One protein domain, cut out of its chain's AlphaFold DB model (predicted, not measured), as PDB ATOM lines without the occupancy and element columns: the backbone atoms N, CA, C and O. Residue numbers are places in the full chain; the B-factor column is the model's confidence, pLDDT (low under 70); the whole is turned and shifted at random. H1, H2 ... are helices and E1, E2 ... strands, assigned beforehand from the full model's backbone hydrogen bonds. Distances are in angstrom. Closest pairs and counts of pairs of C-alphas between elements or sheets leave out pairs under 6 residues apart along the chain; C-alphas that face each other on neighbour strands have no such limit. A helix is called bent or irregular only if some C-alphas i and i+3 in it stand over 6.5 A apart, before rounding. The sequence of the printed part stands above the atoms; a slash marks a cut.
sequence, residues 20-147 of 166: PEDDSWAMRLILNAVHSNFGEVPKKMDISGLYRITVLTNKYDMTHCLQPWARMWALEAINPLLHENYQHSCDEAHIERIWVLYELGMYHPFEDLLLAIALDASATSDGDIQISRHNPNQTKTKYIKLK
ATOM      1  N   PRO A  20     178.905 127.965 149.052       83.75
ATOM      2  CA  PRO A  20     179.751 128.058 147.857       83.75
ATOM      3  C   PRO A  20     179.143 128.895 146.723       83.75
ATOM      4  O   PRO A  20     179.865 129.349 145.840       83.75
ATOM      5  N   GLU A  21     177.823 129.079 146.728       84.38
ATOM      6  CA  GLU A  21     177.095 129.844 145.710       84.38
ATOM      7  C   GLU A  21     176.958 131.328 146.065       84.38
ATOM      8  O   GLU A  21     176.510 132.120 145.237       84.38
ATOM      9  N   ASP A  22     177.302 131.709 147.296       90.44
ATOM     10  CA  ASP A  22     177.069 133.053 147.800       90.44
ATOM     11  C   ASP A  22     178.272 133.962 147.592       90.44
ATOM     12  O   ASP A  22     179.438 133.603 147.777       90.44
ATOM     13  N   ASP A  23     177.971 135.204 147.233       92.06
ATOM     14  CA  ASP A  23     178.988 136.219 147.061       92.06
ATOM     15  C   ASP A  23     179.566 136.632 148.423       92.06
ATOM     16  O   ASP A  23     178.905 137.277 149.240       92.06
ATOM     17  N   SER A  24     180.828 136.271 148.666       93.62
ATOM     18  CA  SER A  24     181.496 136.518 149.953       93.62
ATOM     19  C   SER A  24     181.596 138.002 150.328       93.62
ATOM     20  O   SER A  24     181.551 138.345 151.514       93.62
ATOM     21  N   TRP A  25     181.707 138.900 149.343       95.44
ATOM     22  CA  TRP A  25     181.746 140.341 149.585       95.44
ATOM     23  C   TRP A  25     180.365 140.861 149.985       95.44
ATOM     24  O   TRP A  25     180.254 141.568 150.989       95.44
ATOM     25  N   ALA A  26     179.317 140.464 149.258       96.00
ATOM     26  CA  ALA A  26     177.948 140.856 149.575       96.00
ATOM     27  C   ALA A  26     177.531 140.310 150.948       96.00
ATOM     28  O   ALA A  26     176.946 141.044 151.746       96.00
ATOM     29  N   MET A  27     177.905 139.060 151.255       95.44
ATOM     30  CA  MET A  27     177.641 138.416 152.543       95.44
ATOM     31  C   MET A  27     178.322 139.164 153.692       95.44
ATOM     32  O   MET A  27     177.691 139.503 154.692       95.44
ATOM     33  N   ARG A  28     179.606 139.506 153.541       95.69
ATOM     34  CA  ARG A  28     180.316 140.330 154.530       95.69
ATOM     35  C   ARG A  28     179.615 141.670 154.752       95.69
ATOM     36  O   ARG A  28     179.500 142.121 155.890       95.69
ATOM     37  N   LEU A  29     179.164 142.310 153.677       96.50
ATOM     38  CA  LEU A  29     178.537 143.619 153.755       96.50
ATOM     39  C   LEU A  29     177.181 143.578 154.475       96.50
ATOM     40  O   LEU A  29     176.950 144.398 155.365       96.50
ATOM     41  N   ILE A  30     176.312 142.613 154.154       96.25
ATOM     42  CA  ILE A  30     175.020 142.476 154.843       96.25
ATOM     43  C   ILE A  30     175.209 142.130 156.324       96.25
ATOM     44  O   ILE A  30     174.514 142.685 157.173       96.25
ATOM     45  N   LEU A  31     176.201 141.301 156.662       95.38
ATOM     46  CA  LEU A  31     176.530 140.996 158.055       95.38
ATOM     47  C   LEU A  31     177.004 142.246 158.805       95.38
ATOM     48  O   LEU A  31     176.528 142.510 159.908       95.38
ATOM     49  N   ASN A  32     177.866 143.069 158.203       96.69
ATOM     50  CA  ASN A  32     178.256 144.351 158.795       96.69
ATOM     51  C   ASN A  32     177.046 145.270 159.024       96.69
ATOM     52  O   ASN A  32     176.952 145.895 160.081       96.69
ATOM     53  N   ALA A  33     176.107 145.327 158.075       95.06
ATOM     54  CA  ALA A  33     174.889 146.122 158.210       95.06
ATOM     55  C   ALA A  33     173.998 145.633 159.369       95.06
ATOM     56  O   ALA A  33     173.611 146.435 160.220       95.06
ATOM     57  N   VAL A  34     173.724 144.327 159.450       95.81
ATOM     58  CA  VAL A  34     172.872 143.729 160.499       95.81
ATOM     59  C   VAL A  34     173.514 143.820 161.884       95.81
ATOM     60  O   VAL A  34     172.827 144.080 162.871       95.81
ATOM     61  N   HIS A  35     174.838 143.691 161.972       96.06
ATOM     62  CA  HIS A  35     175.583 143.833 163.225       96.06
ATOM     63  C   HIS A  35     175.908 145.291 163.596       96.06
ATOM     64  O   HIS A  35     176.680 145.529 164.523       96.06
ATOM     65  N   SER A  36     175.313 146.280 162.915       94.56
ATOM     66  CA  SER A  36     175.518 147.716 163.170       94.56
ATOM     67  C   SER A  36     176.970 148.194 163.042       94.56
ATOM     68  O   SER A  36     177.345 149.243 163.568       94.56
ATOM     69  N   ASN A  37     177.797 147.464 162.294       95.38
ATOM     70  CA  ASN A  37     179.158 147.865 161.964       95.38
ATOM     71  C   ASN A  37     179.160 148.823 160.761       95.38
ATOM     72  O   ASN A  37     179.739 148.554 159.708       95.38
ATOM     73  N   PHE A  38     178.466 149.956 160.904       92.56
ATOM     74  CA  PHE A  38     178.218 150.895 159.805       92.56
ATOM     75  C   PHE A  38     179.488 151.563 159.262       92.56
ATOM     76  O   PHE A  38     179.454 152.113 158.164       92.56
ATOM     77  N   GLY A  39     180.603 151.511 160.000       94.12
ATOM     78  CA  GLY A  39     181.908 151.971 159.513       94.12
ATOM     79  C   GLY A  39     182.407 151.179 158.301       94.12
ATOM     80  O   GLY A  39     183.075 151.746 157.443       94.12
ATOM     81  N   GLU A  40     182.009 149.909 158.196       95.12
ATOM     82  CA  GLU A  40     182.355 149.012 157.088       95.12
ATOM     83  C   GLU A  40     181.297 149.001 155.969       95.12
ATOM     84  O   GLU A  40     181.435 148.275 154.984       95.12
ATOM     85  N   VAL A  41     180.224 149.790 156.106       95.88
ATOM     86  CA  VAL A  41     179.180 149.926 155.082       95.88
ATOM     87  C   VAL A  41     179.492 151.155 154.221       95.88
ATOM     88  O   VAL A  41     179.559 152.275 154.738       95.88
ATOM     89  N   PRO A  42     179.697 151.001 152.900       94.31
ATOM     90  CA  PRO A  42     180.121 152.106 152.061       94.31
ATOM     91  C   PRO A  42     178.995 153.132 151.891       94.31
ATOM     92  O   PRO A  42     177.821 152.804 151.731       94.31
ATOM     93  N   LYS A  43     179.353 154.418 151.874       91.19
ATOM     94  CA  LYS A  43     178.378 155.512 151.701       91.19
ATOM     95  C   LYS A  43     177.814 155.604 150.281       91.19
ATOM     96  O   LYS A  43     176.737 156.156 150.089       91.19
ATOM     97  N   LYS A  44     178.560 155.098 149.299       89.75
ATOM     98  CA  LYS A  44     178.202 155.039 147.880       89.75
ATOM     99  C   LYS A  44     178.510 153.645 147.357       89.75
ATOM    100  O   LYS A  44     179.456 153.024 147.836       89.75
ATOM    101  N   MET A  45     177.742 153.187 146.382       90.00
ATOM    102  CA  MET A  45     177.888 151.857 145.810       90.00
ATOM    103  C   MET A  45     177.604 151.910 144.321       90.00
ATOM    104  O   MET A  45     176.618 152.517 143.922       90.00
ATOM    105  N   ASP A  46     178.460 151.287 143.522       89.31
ATOM    106  CA  ASP A  46     178.247 151.155 142.088       89.31
ATOM    107  C   ASP A  46     177.131 150.145 141.768       89.31
ATOM    108  O   ASP A  46     176.662 149.399 142.629       89.31
ATOM    109  N   ILE A  47     176.690 150.113 140.507       88.38
ATOM    110  CA  ILE A  47     175.599 149.223 140.077       88.38
ATOM    111  C   ILE A  47     175.946 147.754 140.258       88.38
ATOM    112  O   ILE A  47     175.106 147.002 140.741       88.38
ATOM    113  N   SER A  48     177.176 147.354 139.929       88.56
ATOM    114  CA  SER A  48     177.594 145.959 140.070       88.56
ATOM    115  C   SER A  48     177.575 145.521 141.539       88.56
ATOM    116  O   SER A  48     177.044 144.457 141.865       88.56
ATOM    117  N   GLY A  49     178.072 146.362 142.456       91.94
ATOM    118  CA  GLY A  49     177.975 146.118 143.893       91.94
ATOM    119  C   GLY A  49     176.528 146.063 144.380       91.94
ATOM    120  O   GLY A  49     176.171 145.140 145.116       91.94
ATOM    121  N   LEU A  50     175.682 146.994 143.926       94.12
ATOM    122  CA  LEU A  50     174.256 147.022 144.266       94.12
ATOM    123  C   LEU A  50     173.529 145.771 143.789       94.12
ATOM    124  O   LEU A  50     172.744 145.194 144.538       94.12
ATOM    125  N   TYR A  51     173.800 145.329 142.565       93.62
ATOM    126  CA  TYR A  51     173.225 144.116 142.003       93.62
ATOM    127  C   TYR A  51     173.619 142.892 142.835       93.62
ATOM    128  O   TYR A  51     172.751 142.156 143.302       93.62
ATOM    129  N   ARG A  52     174.911 142.731 143.141       94.69
ATOM    130  CA  ARG A  52     175.412 141.614 143.964       94.69
ATOM    131  C   ARG A  52     174.755 141.564 145.345       94.69
ATOM    132  O   ARG A  52     174.332 140.492 145.775       94.69
ATOM    133  N   ILE A  53     174.631 142.702 146.038       96.56
ATOM    134  CA  ILE A  53     173.996 142.722 147.365       96.56
ATOM    135  C   ILE A  53     172.476 142.558 147.301       96.56
ATOM    136  O   ILE A  53     171.912 141.905 148.174       96.56
ATOM    137  N   THR A  54     171.799 143.099 146.287       96.19
ATOM    138  CA  THR A  54     170.340 142.949 146.135       96.19
ATOM    139  C   THR A  54     169.954 141.522 145.753       96.19
ATOM    140  O   THR A  54     169.003 140.995 146.313       96.19
ATOM    141  N   VAL A  55     170.725 140.840 144.899       95.38
ATOM    142  CA  VAL A  55     170.548 139.399 144.624       95.38
ATOM    143  C   VAL A  55     170.713 138.569 145.898       95.38
ATOM    144  O   VAL A  55     169.872 137.725 146.205       95.38
ATOM    145  N   LEU A  56     171.772 138.831 146.673       95.31
ATOM    146  CA  LEU A  56     172.003 138.123 147.931       95.31
ATOM    147  C   LEU A  56     170.873 138.392 148.937       95.31
ATOM    148  O   LEU A  56     170.307 137.469 149.513       95.31
ATOM    149  N   THR A  57     170.527 139.656 149.161       96.25
ATOM    150  CA  THR A  57     169.499 140.014 150.146       96.25
ATOM    151  C   THR A  57     168.109 139.540 149.742       96.25
ATOM    152  O   THR A  57     167.369 139.125 150.627       96.25
ATOM    153  N   ASN A  58     167.797 139.458 148.448       96.06
ATOM    154  CA  ASN A  58     166.592 138.794 147.955       96.06
ATOM    155  C   ASN A  58     166.582 137.291 148.308       96.06
ATOM    156  O   ASN A  58     165.604 136.801 148.871       96.06
ATOM    157  N   LYS A  59     167.699 136.570 148.088       93.50
ATOM    158  CA  LYS A  59     167.841 135.135 148.429       93.50
ATOM    159  C   LYS A  59     167.589 134.846 149.913       93.50
ATOM    160  O   LYS A  59     167.035 133.799 150.250       93.50
ATOM    161  N   TYR A  60     168.008 135.749 150.796       92.62
ATOM    162  CA  TYR A  60     167.888 135.580 152.249       92.62
ATOM    163  C   TYR A  60     166.712 136.336 152.884       92.62
ATOM    164  O   TYR A  60     166.571 136.283 154.104       92.62
ATOM    165  N   ASP A  61     165.872 137.011 152.092       93.75
ATOM    166  CA  ASP A  61     164.779 137.876 152.570       93.75
ATOM    167  C   ASP A  61     165.258 138.993 153.531       93.75
ATOM    168  O   ASP A  61     164.682 139.295 154.578       93.75
ATOM    169  N   MET A  62     166.390 139.611 153.186       96.06
ATOM    170  CA  MET A  62     167.116 140.602 153.992       96.06
ATOM    171  C   MET A  62     167.171 141.992 153.354       96.06
ATOM    172  O   MET A  62     167.883 142.873 153.837       96.06
ATOM    173  N   THR A  63     166.424 142.240 152.281       95.62
ATOM    174  CA  THR A  63     166.462 143.525 151.554       95.62
ATOM    175  C   THR A  63     166.061 144.701 152.444       95.62
ATOM    176  O   THR A  63     166.601 145.805 152.335       95.62
ATOM    177  N   HIS A  64     165.184 144.456 153.420       94.38
ATOM    178  CA  HIS A  64     164.795 145.431 154.437       94.38
ATOM    179  C   HIS A  64     165.987 145.966 155.257       94.38
ATOM    180  O   HIS A  64     165.953 147.113 155.703       94.38
ATOM    181  N   CYS A  65     167.068 145.193 155.413       95.44
ATOM    182  CA  CYS A  65     168.280 145.639 156.100       95.44
ATOM    183  C   CYS A  65     169.038 146.729 155.326       95.44
ATOM    184  O   CYS A  65     169.814 147.464 155.928       95.44
ATOM    185  N   LEU A  66     168.818 146.863 154.011       94.94
ATOM    186  CA  LEU A  66     169.490 147.859 153.168       94.94
ATOM    187  C   LEU A  66     168.806 149.233 153.192       94.94
ATOM    188  O   LEU A  66     169.388 150.217 152.732       94.94
ATOM    189  N   GLN A  67     167.590 149.325 153.742       92.94
ATOM    190  CA  GLN A  67     166.771 150.544 153.760       92.94
ATOM    191  C   GLN A  67     167.501 151.819 154.225       92.94
ATOM    192  O   GLN A  67     167.282 152.861 153.603       92.94
ATOM    193  N   PRO A  68     168.410 151.788 155.226       94.06
ATOM    194  CA  PRO A  68     169.137 152.988 155.642       94.06
ATOM    195  C   PRO A  68     169.976 153.633 154.527       94.06
ATOM    196  O   PRO A  68     170.181 154.848 154.539       94.06
ATOM    197  N   TRP A  69     170.440 152.844 153.552       94.75
ATOM    198  CA  TRP A  69     171.286 153.308 152.446       94.75
ATOM    199  C   TRP A  69     170.595 153.252 151.087       94.75
ATOM    200  O   TRP A  69     171.064 153.900 150.154       94.75
ATOM    201  N   ALA A  70     169.470 152.538 150.979       92.31
ATOM    202  CA  ALA A  70     168.777 152.245 149.726       92.31
ATOM    203  C   ALA A  70     168.585 153.482 148.840       92.31
ATOM    204  O   ALA A  70     168.997 153.476 147.685       92.31
ATOM    205  N   ARG A  71     168.046 154.583 149.384       90.94
ATOM    206  CA  ARG A  71     167.860 155.833 148.619       90.94
ATOM    207  C   ARG A  71     169.172 156.444 148.135       90.94
ATOM    208  O   ARG A  71     169.209 156.957 147.025       90.94
ATOM    209  N   MET A  72     170.216 156.422 148.963       91.81
ATOM    210  CA  MET A  72     171.514 157.016 148.627       91.81
ATOM    211  C   MET A  72     172.228 156.195 147.556       91.81
ATOM    212  O   MET A  72     172.735 156.753 146.591       91.81
ATOM    213  N   TRP A  73     172.245 154.873 147.710       93.69
ATOM    214  CA  TRP A  73     172.856 153.980 146.735       93.69
ATOM    215  C   TRP A  73     172.077 153.952 145.417       93.69
ATOM    216  O   TRP A  73     172.685 154.002 144.352       93.69
ATOM    217  N   ALA A  74     170.741 153.982 145.465       90.06
ATOM    218  CA  ALA A  74     169.903 153.997 144.269       90.06
ATOM    219  C   ALA A  74     170.131 155.220 143.369       90.06
ATOM    220  O   ALA A  74     169.797 155.153 142.190       90.06
ATOM    221  N   LEU A  75     170.733 156.312 143.857       88.69
ATOM    222  CA  LEU A  75     171.085 157.456 143.006       88.69
ATOM    223  C   LEU A  75     171.974 157.053 141.821       88.69
ATOM    224  O   LEU A  75     171.818 157.608 140.733       88.69
ATOM    225  N   GLU A  76     172.841 156.055 142.005       81.25
ATOM    226  CA  GLU A  76     173.672 155.508 140.928       81.25
ATOM    227  C   GLU A  76     172.831 154.786 139.865       81.25
ATOM    228  O   GLU A  76     173.172 154.813 138.679       81.25
ATOM    229  N   ALA A  77     171.714 154.170 140.267       79.25
ATOM    230  CA  ALA A  77     170.783 153.462 139.387       79.25
ATOM    231  C   ALA A  77     169.815 154.410 138.668       79.25
ATOM    232  O   ALA A  77     169.543 154.206 137.486       79.25
ATOM    233  N   ILE A  78     169.367 155.466 139.356       80.31
ATOM    234  CA  ILE A  78     168.371 156.438 138.881       80.31
ATOM    235  C   ILE A  78     168.927 157.362 137.789       80.31
ATOM    236  O   ILE A  78     168.171 157.804 136.931       80.31
ATOM    237  N   ASN A  79     170.232 157.653 137.789       68.25
ATOM    238  CA  ASN A  79     170.846 158.563 136.818       68.25
ATOM    239  C   ASN A  79     171.864 157.848 135.910       68.25
ATOM    240  O   ASN A  79     173.044 157.768 136.255       68.25
ATOM    241  N   PRO A  80     171.462 157.410 134.702       56.06
ATOM    242  CA  PRO A  80     172.407 156.950 133.682       56.06
ATOM    243  C   PRO A  80     173.369 158.069 133.237       56.06
ATOM    244  O   PRO A  80     174.501 157.803 132.856       56.06
ATOM    245  N   LEU A  81     172.939 159.335 133.324       45.00
ATOM    246  CA  LEU A  81     173.649 160.505 132.786       45.00
ATOM    247  C   LEU A  81     174.777 161.060 133.678       45.00
ATOM    248  O   LEU A  81     175.533 161.909 133.219       45.00
ATOM    249  N   LEU A  82     174.898 160.627 134.940       44.00
ATOM    250  CA  LEU A  82     175.941 161.127 135.858       44.00
ATOM    251  C   LEU A  82     177.297 160.435 135.687       44.00
ATOM    252  O   LEU A  82     178.305 160.901 136.214       44.00
ATOM    253  N   HIS A  83     177.342 159.340 134.940       44.25
ATOM    254  CA  HIS A  83     178.595 158.712 134.560       44.25
ATOM    255  C   HIS A  83     179.033 159.337 133.237       44.25
ATOM    256  O   HIS A  83     178.554 158.956 132.176       44.25
ATOM    257  N   GLU A  84     179.946 160.310 133.301       40.22
ATOM    258  CA  GLU A  84     180.459 161.113 132.169       40.22
ATOM    259  C   GLU A  84     181.066 160.287 131.008       40.22
ATOM    260  O   GLU A  84     181.385 160.832 129.955       40.22
ATOM    261  N   ASN A  85     181.150 158.961 131.155       41.59
ATOM    262  CA  ASN A  85     181.599 158.002 130.146       41.59
ATOM    263  C   ASN A  85     180.479 157.043 129.679       41.59
ATOM    264  O   ASN A  85     180.764 155.910 129.287       41.59
ATOM    265  N   TYR A  86     179.203 157.449 129.748       43.66
ATOM    266  CA  TYR A  86     178.065 156.604 129.359       43.66
ATOM    267  C   TYR A  86     177.986 156.394 127.846       43.66
ATOM    268  O   TYR A  86     177.302 157.097 127.106       43.66
ATOM    269  N   GLN A  87     178.725 155.393 127.381       43.94
ATOM    270  CA  GLN A  87     178.818 155.016 125.979       43.94
ATOM    271  C   GLN A  87     178.369 153.570 125.785       43.94
ATOM    272  O   GLN A  87     179.026 152.799 125.099       43.94
ATOM    273  N   HIS A  88     177.255 153.184 126.408       45.53
ATOM    274  CA  HIS A  88     176.732 151.832 126.281       45.53
ATOM    275  C   HIS A  88     175.221 151.838 126.072       45.53
ATOM    276  O   HIS A  88     174.420 152.159 126.939       45.53
ATOM    277  N   SER A  89     174.885 151.490 124.836       47.03
ATOM    278  CA  SER A  89     173.732 150.711 124.415       47.03
ATOM    279  C   SER A  89     173.139 149.771 125.471       47.03
ATOM    280  O   SER A  89     173.878 149.317 126.332       47.03
ATOM    281  N   CYS A  90     171.864 149.387 125.324       51.03
ATOM    282  CA  CYS A  90     171.183 148.386 126.153       51.03
ATOM    283  C   CYS A  90     172.052 147.132 126.403       51.03
ATOM    284  O   CYS A  90     172.108 146.232 125.569       51.03
ATOM    285  N   ASP A  91     172.769 147.126 127.528       61.00
ATOM    286  CA  ASP A  91     173.765 146.132 127.945       61.00
ATOM    287  C   ASP A  91     173.299 145.495 129.275       61.00
ATOM    288  O   ASP A  91     172.310 145.929 129.868       61.00
ATOM    289  N   GLU A  92     174.015 144.476 129.763       61.59
ATOM    290  CA  GLU A  92     173.806 143.788 131.059       61.59
ATOM    291  C   GLU A  92     173.554 144.768 132.229       61.59
ATOM    292  O   GLU A  92     172.705 144.526 133.085       61.59
ATOM    293  N   ALA A  93     174.160 145.958 132.167       70.75
ATOM    294  CA  ALA A  93     173.969 147.054 133.113       70.75
ATOM    295  C   ALA A  93     172.520 147.580 133.225       70.75
ATOM    296  O   ALA A  93     172.130 148.045 134.293       70.75
ATOM    297  N   HIS A  94     171.707 147.543 132.162       75.00
ATOM    298  CA  HIS A  94     170.294 147.941 132.243       75.00
ATOM    299  C   HIS A  94     169.451 146.897 132.983       75.00
ATOM    300  O   HIS A  94     168.538 147.265 133.720       75.00
ATOM    301  N   ILE A  95     169.788 145.612 132.834       79.50
ATOM    302  CA  ILE A  95     169.123 144.517 133.551       79.50
ATOM    303  C   ILE A  95     169.465 144.600 135.041       79.50
ATOM    304  O   ILE A  95     168.561 144.585 135.875       79.50
ATOM    305  N   GLU A  96     170.748 144.782 135.373       85.88
ATOM    306  CA  GLU A  96     171.195 145.002 136.755       85.88
ATOM    307  C   GLU A  96     170.500 146.218 137.386       85.88
ATOM    308  O   GLU A  96     170.015 146.142 138.514       85.88
ATOM    309  N   ARG A  97     170.390 147.334 136.651       88.19
ATOM    310  CA  ARG A  97     169.688 148.540 137.121       88.19
ATOM    311  C   ARG A  97     168.216 148.287 137.388       88.19
ATOM    312  O   ARG A  97     167.741 148.675 138.450       88.19
ATOM    313  N   ILE A  98     167.504 147.650 136.459       88.75
ATOM    314  CA  ILE A  98     166.089 147.312 136.648       88.75
ATOM    315  C   ILE A  98     165.906 146.454 137.897       88.75
ATOM    316  O   ILE A  98     165.044 146.766 138.717       88.75
ATOM    317  N   TRP A  99     166.742 145.427 138.068       92.19
ATOM    318  CA  TRP A  99     166.706 144.567 139.247       92.19
ATOM    319  C   TRP A  99     166.896 145.372 140.535       92.19
ATOM    320  O   TRP A  99     166.067 145.306 141.439       92.19
ATOM    321  N   VAL A 100     167.952 146.188 140.598       93.62
ATOM    322  CA  VAL A 100     168.269 147.013 141.771       93.62
ATOM    323  C   VAL A 100     167.141 147.995 142.091       93.62
ATOM    324  O   VAL A 100     166.778 148.151 143.256       93.62
ATOM    325  N   LEU A 101     166.583 148.668 141.081       93.25
ATOM    326  CA  LEU A 101     165.501 149.633 141.277       93.25
ATOM    327  C   LEU A 101     164.234 148.952 141.805       93.25
ATOM    328  O   LEU A 101     163.622 149.470 142.737       93.25
ATOM    329  N   TYR A 102     163.874 147.792 141.253       94.31
ATOM    330  CA  TYR A 102     162.745 146.995 141.728       94.31
ATOM    331  C   TYR A 102     162.941 146.546 143.179       94.31
ATOM    332  O   TYR A 102     162.100 146.828 144.033       94.31
ATOM    333  N   GLU A 103     164.078 145.910 143.467       94.88
ATOM    334  CA  GLU A 103     164.355 145.300 144.769       94.88
ATOM    335  C   GLU A 103     164.458 146.352 145.885       94.88
ATOM    336  O   GLU A 103     163.969 146.148 146.994       94.88
ATOM    337  N   LEU A 104     165.019 147.532 145.596       94.81
ATOM    338  CA  LEU A 104     165.091 148.636 146.561       94.81
ATOM    339  C   LEU A 104     163.787 149.451 146.678       94.81
ATOM    340  O   LEU A 104     163.734 150.386 147.481       94.81
ATOM    341  N   GLY A 105     162.744 149.130 145.904       92.81
ATOM    342  CA  GLY A 105     161.448 149.821 145.936       92.81
ATOM    343  C   GLY A 105     161.436 151.189 145.241       92.81
ATOM    344  O   GLY A 105     160.619 152.055 145.562       92.81
ATOM    345  N   MET A 106     162.348 151.418 144.295       93.44
ATOM    346  CA  MET A 106     162.440 152.644 143.495       93.44
ATOM    347  C   MET A 106     161.521 152.545 142.271       93.44
ATOM    348  O   MET A 106     161.985 152.520 141.132       93.44
ATOM    349  N   TYR A 107     160.209 152.480 142.512       90.06
ATOM    350  CA  TYR A 107     159.228 152.122 141.481       90.06
ATOM    351  C   TYR A 107     159.117 153.124 140.329       90.06
ATOM    352  O   TYR A 107     159.074 152.690 139.189       90.06
ATOM    353  N   HIS A 108     159.147 154.440 140.578       89.25
ATOM    354  CA  HIS A 108     159.063 155.407 139.470       89.25
ATOM    355  C   HIS A 108     160.256 155.298 138.498       89.25
ATOM    356  O   HIS A 108     160.026 155.073 137.314       89.25
ATOM    357  N   PRO A 109     161.527 155.336 138.957       87.94
ATOM    358  CA  PRO A 109     162.663 155.097 138.064       87.94
ATOM    359  C   PRO A 109     162.673 153.700 137.430       87.94
ATOM    360  O   PRO A 109     163.166 153.535 136.316       87.94
ATOM    361  N   PHE A 110     162.162 152.686 138.137       89.00
ATOM    362  CA  PHE A 110     162.001 151.338 137.594       89.00
ATOM    363  C   PHE A 110     161.021 151.324 136.415       89.00
ATOM    364  O   PHE A 110     161.357 150.780 135.368       89.00
ATOM    365  N   GLU A 111     159.844 151.935 136.569       86.81
ATOM    366  CA  GLU A 111     158.817 152.033 135.527       86.81
ATOM    367  C   GLU A 111     159.350 152.785 134.304       86.81
ATOM    368  O   GLU A 111     159.218 152.293 133.184       86.81
ATOM    369  N   ASP A 112     160.022 153.918 134.516       84.69
ATOM    370  CA  ASP A 112     160.620 154.711 133.439       84.69
ATOM    371  C   ASP A 112     161.662 153.901 132.647       84.69
ATOM    372  O   ASP A 112     161.641 153.882 131.413       84.69
ATOM    373  N   LEU A 113     162.558 153.189 133.345       83.06
ATOM    374  CA  LEU A 113     163.586 152.366 132.704       83.06
ATOM    375  C   LEU A 113     162.984 151.139 132.006       83.06
ATOM    376  O   LEU A 113     163.406 150.794 130.903       83.06
ATOM    377  N   LEU A 114     161.986 150.495 132.613       84.06
ATOM    378  CA  LEU A 114     161.275 149.367 132.016       84.06
ATOM    379  C   LEU A 114     160.572 149.782 130.720       84.06
ATOM    380  O   LEU A 114     160.684 149.079 129.716       84.06
ATOM    381  N   LEU A 115     159.888 150.929 130.726       82.12
ATOM    382  CA  LEU A 115     159.238 151.483 129.540       82.12
ATOM    383  C   LEU A 115     160.256 151.827 128.454       82.12
ATOM    384  O   LEU A 115     160.030 151.482 127.296       82.12
ATOM    385  N   ALA A 116     161.386 152.443 128.809       78.06
ATOM    386  CA  ALA A 116     162.451 152.734 127.851       78.06
ATOM    387  C   ALA A 116     162.973 151.453 127.178       78.06
ATOM    388  O   ALA A 116     163.026 151.378 125.953       78.06
ATOM    389  N   ILE A 117     163.264 150.409 127.963       77.06
ATOM    390  CA  ILE A 117     163.707 149.116 127.421       77.06
ATOM    391  C   ILE A 117     162.628 148.475 126.543       77.06
ATOM    392  O   ILE A 117     162.948 147.916 125.496       77.06
ATOM    393  N   ALA A 118     161.358 148.544 126.948       78.69
ATOM    394  CA  ALA A 118     160.248 147.981 126.184       78.69
ATOM    395  C   ALA A 118     160.023 148.710 124.848       78.69
ATOM    396  O   ALA A 118     159.716 148.061 123.852       78.69
ATOM    397  N   LEU A 119     160.203 150.033 124.813       74.81
ATOM    398  CA  LEU A 119     160.127 150.831 123.585       74.81
ATOM    399  C   LEU A 119     161.296 150.544 122.631       74.81
ATOM    400  O   LEU A 119     161.109 150.573 121.416       74.81
ATOM    401  N   ASP A 120     162.470 150.220 123.173       70.19
ATOM    402  CA  ASP A 120     163.658 149.828 122.401       70.19
ATOM    403  C   ASP A 120     163.668 148.339 122.005       70.19
ATOM    404  O   ASP A 120     164.565 147.883 121.274       70.19
ATOM    405  N   ALA A 121     162.693 147.568 122.491       74.75
ATOM    406  CA  ALA A 121     162.511 146.170 122.151       74.75
ATOM    407  C   ALA A 121     161.796 146.022 120.800       74.75
ATOM    408  O   ALA A 121     160.854 146.729 120.458       74.75
ATOM    409  N   SER A 122     162.241 145.046 120.023       71.88
ATOM    410  CA  SER A 122     161.702 144.708 118.711       71.88
ATOM    411  C   SER A 122     161.549 143.197 118.587       71.88
ATOM    412  O   SER A 122     162.299 142.435 119.199       71.88
ATOM    413  N   ALA A 123     160.569 142.745 117.808       74.12
ATOM    414  CA  ALA A 123     160.408 141.330 117.508       74.12
ATOM    415  C   ALA A 123     161.257 140.938 116.292       74.12
ATOM    416  O   ALA A 123     161.302 141.640 115.281       74.12
ATOM    417  N   THR A 124     161.906 139.784 116.388       70.88
ATOM    418  CA  THR A 124     162.580 139.123 115.265       70.88
ATOM    419  C   THR A 124     161.534 138.520 114.329       70.88
ATOM    420  O   THR A 124     160.420 138.221 114.759       70.88
ATOM    421  N   SER A 125     161.906 138.235 113.076       72.75
ATOM    422  CA  SER A 125     161.089 137.431 112.148       72.75
ATOM    423  C   SER A 125     160.618 136.099 112.741       72.75
ATOM    424  O   SER A 125     159.554 135.613 112.376       72.75
ATOM    425  N   ASP A 126     161.390 135.542 113.674       71.50
ATOM    426  CA  ASP A 126     161.130 134.250 114.315       71.50
ATOM    427  C   ASP A 126     160.225 134.371 115.562       71.50
ATOM    428  O   ASP A 126     160.010 133.390 116.267       71.50
ATOM    429  N   GLY A 127     159.705 135.571 115.865       66.88
ATOM    430  CA  GLY A 127     158.823 135.835 117.013       66.88
ATOM    431  C   GLY A 127     159.544 136.120 118.337       66.88
ATOM    432  O   GLY A 127     158.900 136.417 119.339       66.88
ATOM    433  N   ASP A 128     160.875 136.076 118.353       68.75
ATOM    434  CA  ASP A 128     161.674 136.350 119.548       68.75
ATOM    435  C   ASP A 128     161.869 137.845 119.815       68.75
ATOM    436  O   ASP A 128     162.137 138.619 118.893       68.75
ATOM    437  N   ILE A 129     161.834 138.235 121.093       69.12
ATOM    438  CA  ILE A 129     162.085 139.612 121.530       69.12
ATOM    439  C   ILE A 129     163.594 139.890 121.549       69.12
ATOM    440  O   ILE A 129     164.384 139.178 122.182       69.12
ATOM    441  N   GLN A 130     163.981 140.960 120.865       71.88
ATOM    442  CA  GLN A 130     165.334 141.488 120.801       71.88
ATOM    443  C   GLN A 130     165.354 142.939 121.261       71.88
ATOM    444  O   GLN A 130     164.572 143.756 120.784       71.88
ATOM    445  N   ILE A 131     166.294 143.282 122.133       68.25
ATOM    446  CA  ILE A 131     166.476 144.665 122.572       68.25
ATOM    447  C   ILE A 131     167.582 145.298 121.732       68.25
ATOM    448  O   ILE A 131     168.664 144.714 121.562       68.25
ATOM    449  N   SER A 132     167.283 146.459 121.150       59.44
ATOM    450  CA  SER A 132     168.204 147.151 120.255       59.44
ATOM    451  C   SER A 132     169.387 147.751 121.024       59.44
ATOM    452  O   SER A 132     169.263 148.401 122.061       59.44
ATOM    453  N   ARG A 133     170.591 147.496 120.512       59.66
ATOM    454  CA  ARG A 133     171.863 147.950 121.073       59.66
ATOM    455  C   ARG A 133     172.371 149.115 120.222       59.66
ATOM    456  O   ARG A 133     173.086 148.900 119.237       59.66
ATOM    457  N   HIS A 134     172.000 150.345 120.581       52.00
ATOM    458  CA  HIS A 134     172.477 151.545 119.887       52.00
ATOM    459  C   HIS A 134     173.869 151.957 120.389       52.00
ATOM    460  O   HIS A 134     174.012 152.508 121.478       52.00
ATOM    461  N   ASN A 135     174.909 151.687 119.597       52.66
ATOM    462  CA  ASN A 135     176.254 152.199 119.853       52.66
ATOM    463  C   ASN A 135     176.496 153.422 118.949       52.66
ATOM    464  O   ASN A 135     176.619 153.238 117.739       52.66
ATOM    465  N   PRO A 136     176.611 154.648 119.496       49.59
ATOM    466  CA  PRO A 136     176.788 155.860 118.691       49.59
ATOM    467  C   PRO A 136     178.078 155.858 117.850       49.59
ATOM    468  O   PRO A 136     178.169 156.591 116.868       49.59
ATOM    469  N   ASN A 137     179.050 155.001 118.182       49.78
ATOM    470  CA  ASN A 137     180.317 154.865 117.461       49.78
ATOM    471  C   ASN A 137     180.321 153.703 116.443       49.78
ATOM    472  O   ASN A 137     181.353 153.440 115.826       49.78
ATOM    473  N   GLN A 138     179.209 152.974 116.264       53.50
ATOM    474  CA  GLN A 138     179.095 151.891 115.277       53.50
ATOM    475  C   GLN A 138     177.862 152.071 114.387       53.50
ATOM    476  O   GLN A 138     176.742 152.194 114.859       53.50
ATOM    477  N   THR A 139     178.053 151.983 113.070       50.03
ATOM    478  CA  THR A 139     176.976 152.110 112.068       50.03
ATOM    479  C   THR A 139     175.996 150.927 112.065       50.03
ATOM    480  O   THR A 139     174.972 150.975 111.392       50.03
ATOM    481  N   LYS A 140     176.306 149.833 112.776       46.62
ATOM    482  CA  LYS A 140     175.451 148.643 112.872       46.62
ATOM    483  C   LYS A 140     174.871 148.513 114.275       46.62
ATOM    484  O   LYS A 140     175.604 148.234 115.220       46.62
ATOM    485  N   THR A 141     173.549 148.618 114.369       52.94
ATOM    486  CA  THR A 141     172.771 148.225 115.545       52.94
ATOM    487  C   THR A 141     172.989 146.738 115.814       52.94
ATOM    488  O   THR A 141     172.802 145.902 114.926       52.94
ATOM    489  N   LYS A 142     173.428 146.403 117.029       54.44
ATOM    490  CA  LYS A 142     173.462 145.015 117.511       54.44
ATOM    491  C   LYS A 142     172.152 144.720 118.240       54.44
ATOM    492  O   LYS A 142     171.463 145.641 118.656       54.44
ATOM    493  N   TYR A 143     171.820 143.453 118.415       54.50
ATOM    494  CA  TYR A 143     170.610 143.045 119.122       54.50
ATOM    495  C   TYR A 143     170.966 142.013 120.182       54.50
ATOM    496  O   TYR A 143     171.792 141.130 119.929       54.50
ATOM    497  N   ILE A 144     170.368 142.133 121.368       59.41
ATOM    498  CA  ILE A 144     170.470 141.125 122.427       59.41
ATOM    499  C   ILE A 144     169.160 140.340 122.441       59.41
ATOM    500  O   ILE A 144     168.094 140.912 122.665       59.41
ATOM    501  N   LYS A 145     169.246 139.032 122.181       60.62
ATOM    502  CA  LYS A 145     168.112 138.111 122.284       60.62
ATOM    503  C   LYS A 145     167.882 137.763 123.751       60.62
ATOM    504  O   LYS A 145     168.810 137.302 124.420       60.62
ATOM    505  N   LEU A 146     166.655 137.938 124.229       57.69
ATOM    506  CA  LEU A 146     166.256 137.421 125.535       57.69
ATOM    507  C   LEU A 146     166.202 135.887 125.456       57.69
ATOM    508  O   LEU A 146     165.501 135.326 124.613       57.69
ATOM    509  N   LYS A 147     166.991 135.200 126.288       55.03
ATOM    510  CA  LYS A 147     166.935 133.734 126.415       55.03
ATOM    511  C   LYS A 147     165.673 133.344 127.192       55.03
ATOM    512  O   LYS A 147     165.265 134.080 128.082       55.03
TER     513      LYS A 147
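Overview. This is residues 20 to 147 of the 166 residues of an uncharacterized protein of Cytospora leucostoma (UniProt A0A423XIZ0). A small three-stranded sheet, E1 E2 E3, makes one end of an elongated domain, and H5 joins it to a cluster of helices, H1 to H4, at the other end. H2 and H3 pack on H4, near the middle, and H1 packs on H2 and H3 farther out. The printed part has 128 residues, with five named helices, then three strands in an antiparallel meander, each the neighbour of the one before; the class is mostly helix. It is only just compact, close to loose, with a radius of gyration of the C-alphas of 16.6 A and spans of 53 by 31 by 28 A.

Arrangement. E2, residues 129 to 133, forms hairpins with E1, residues 121 to 123 (N 122 to O 130, 2.8 A), and E3, residues 142 to 145 (N 133 to O 142, 2.8 A). H5, residues 107 to 119, only grazes the sheet with its residues 115 to 119. H4, residues 92 to 103, touches H5 with residues 98 to 102 alone, the C-alphas of Leu 101 and Phe 110 closest at 5.4 A. H2, residues 47 to 60, touches H4 at a steep tilt of 47 degrees, the same way, closest at C-alphas 51 and 96, 5.7 A. H3, residues 63 to 78, touches H4, closest at C-alphas 77 and 97, 5.5 A. H1, residues 24 to 34, touches H2, closest at C-alphas 26 and 53, 4.9 A. Every O i to N i+4 pair is within hydrogen-bond range in H1, H2, H4 and H5; in H3 4 of 12 are, with 8 of 13 O i to N i+3 pairs. H3 is irregular: C-alphas 68 and 71 are 7.7 A apart.

Along the chain. From first to last C-alpha, H2 measures 19.8 A, H3 18.2 A, H5 18.0 A and E2 12.9 A. H1 begins at C-alpha 24 (181.496, 136.518, 149.953); E3 ends at C-alpha 145 (168.112, 138.111, 122.284).

Size, cuts and confidence. The C-alphas farthest apart, of Ser 36 and Ser 125, are 54.0 A apart. The printed part has no cut. The links H1 to H2 and H3 to H4 are long; residues 81 to 86 stand free. Residues 79 to 92, 127 to 129 and 131 to 147 have pLDDT under 70.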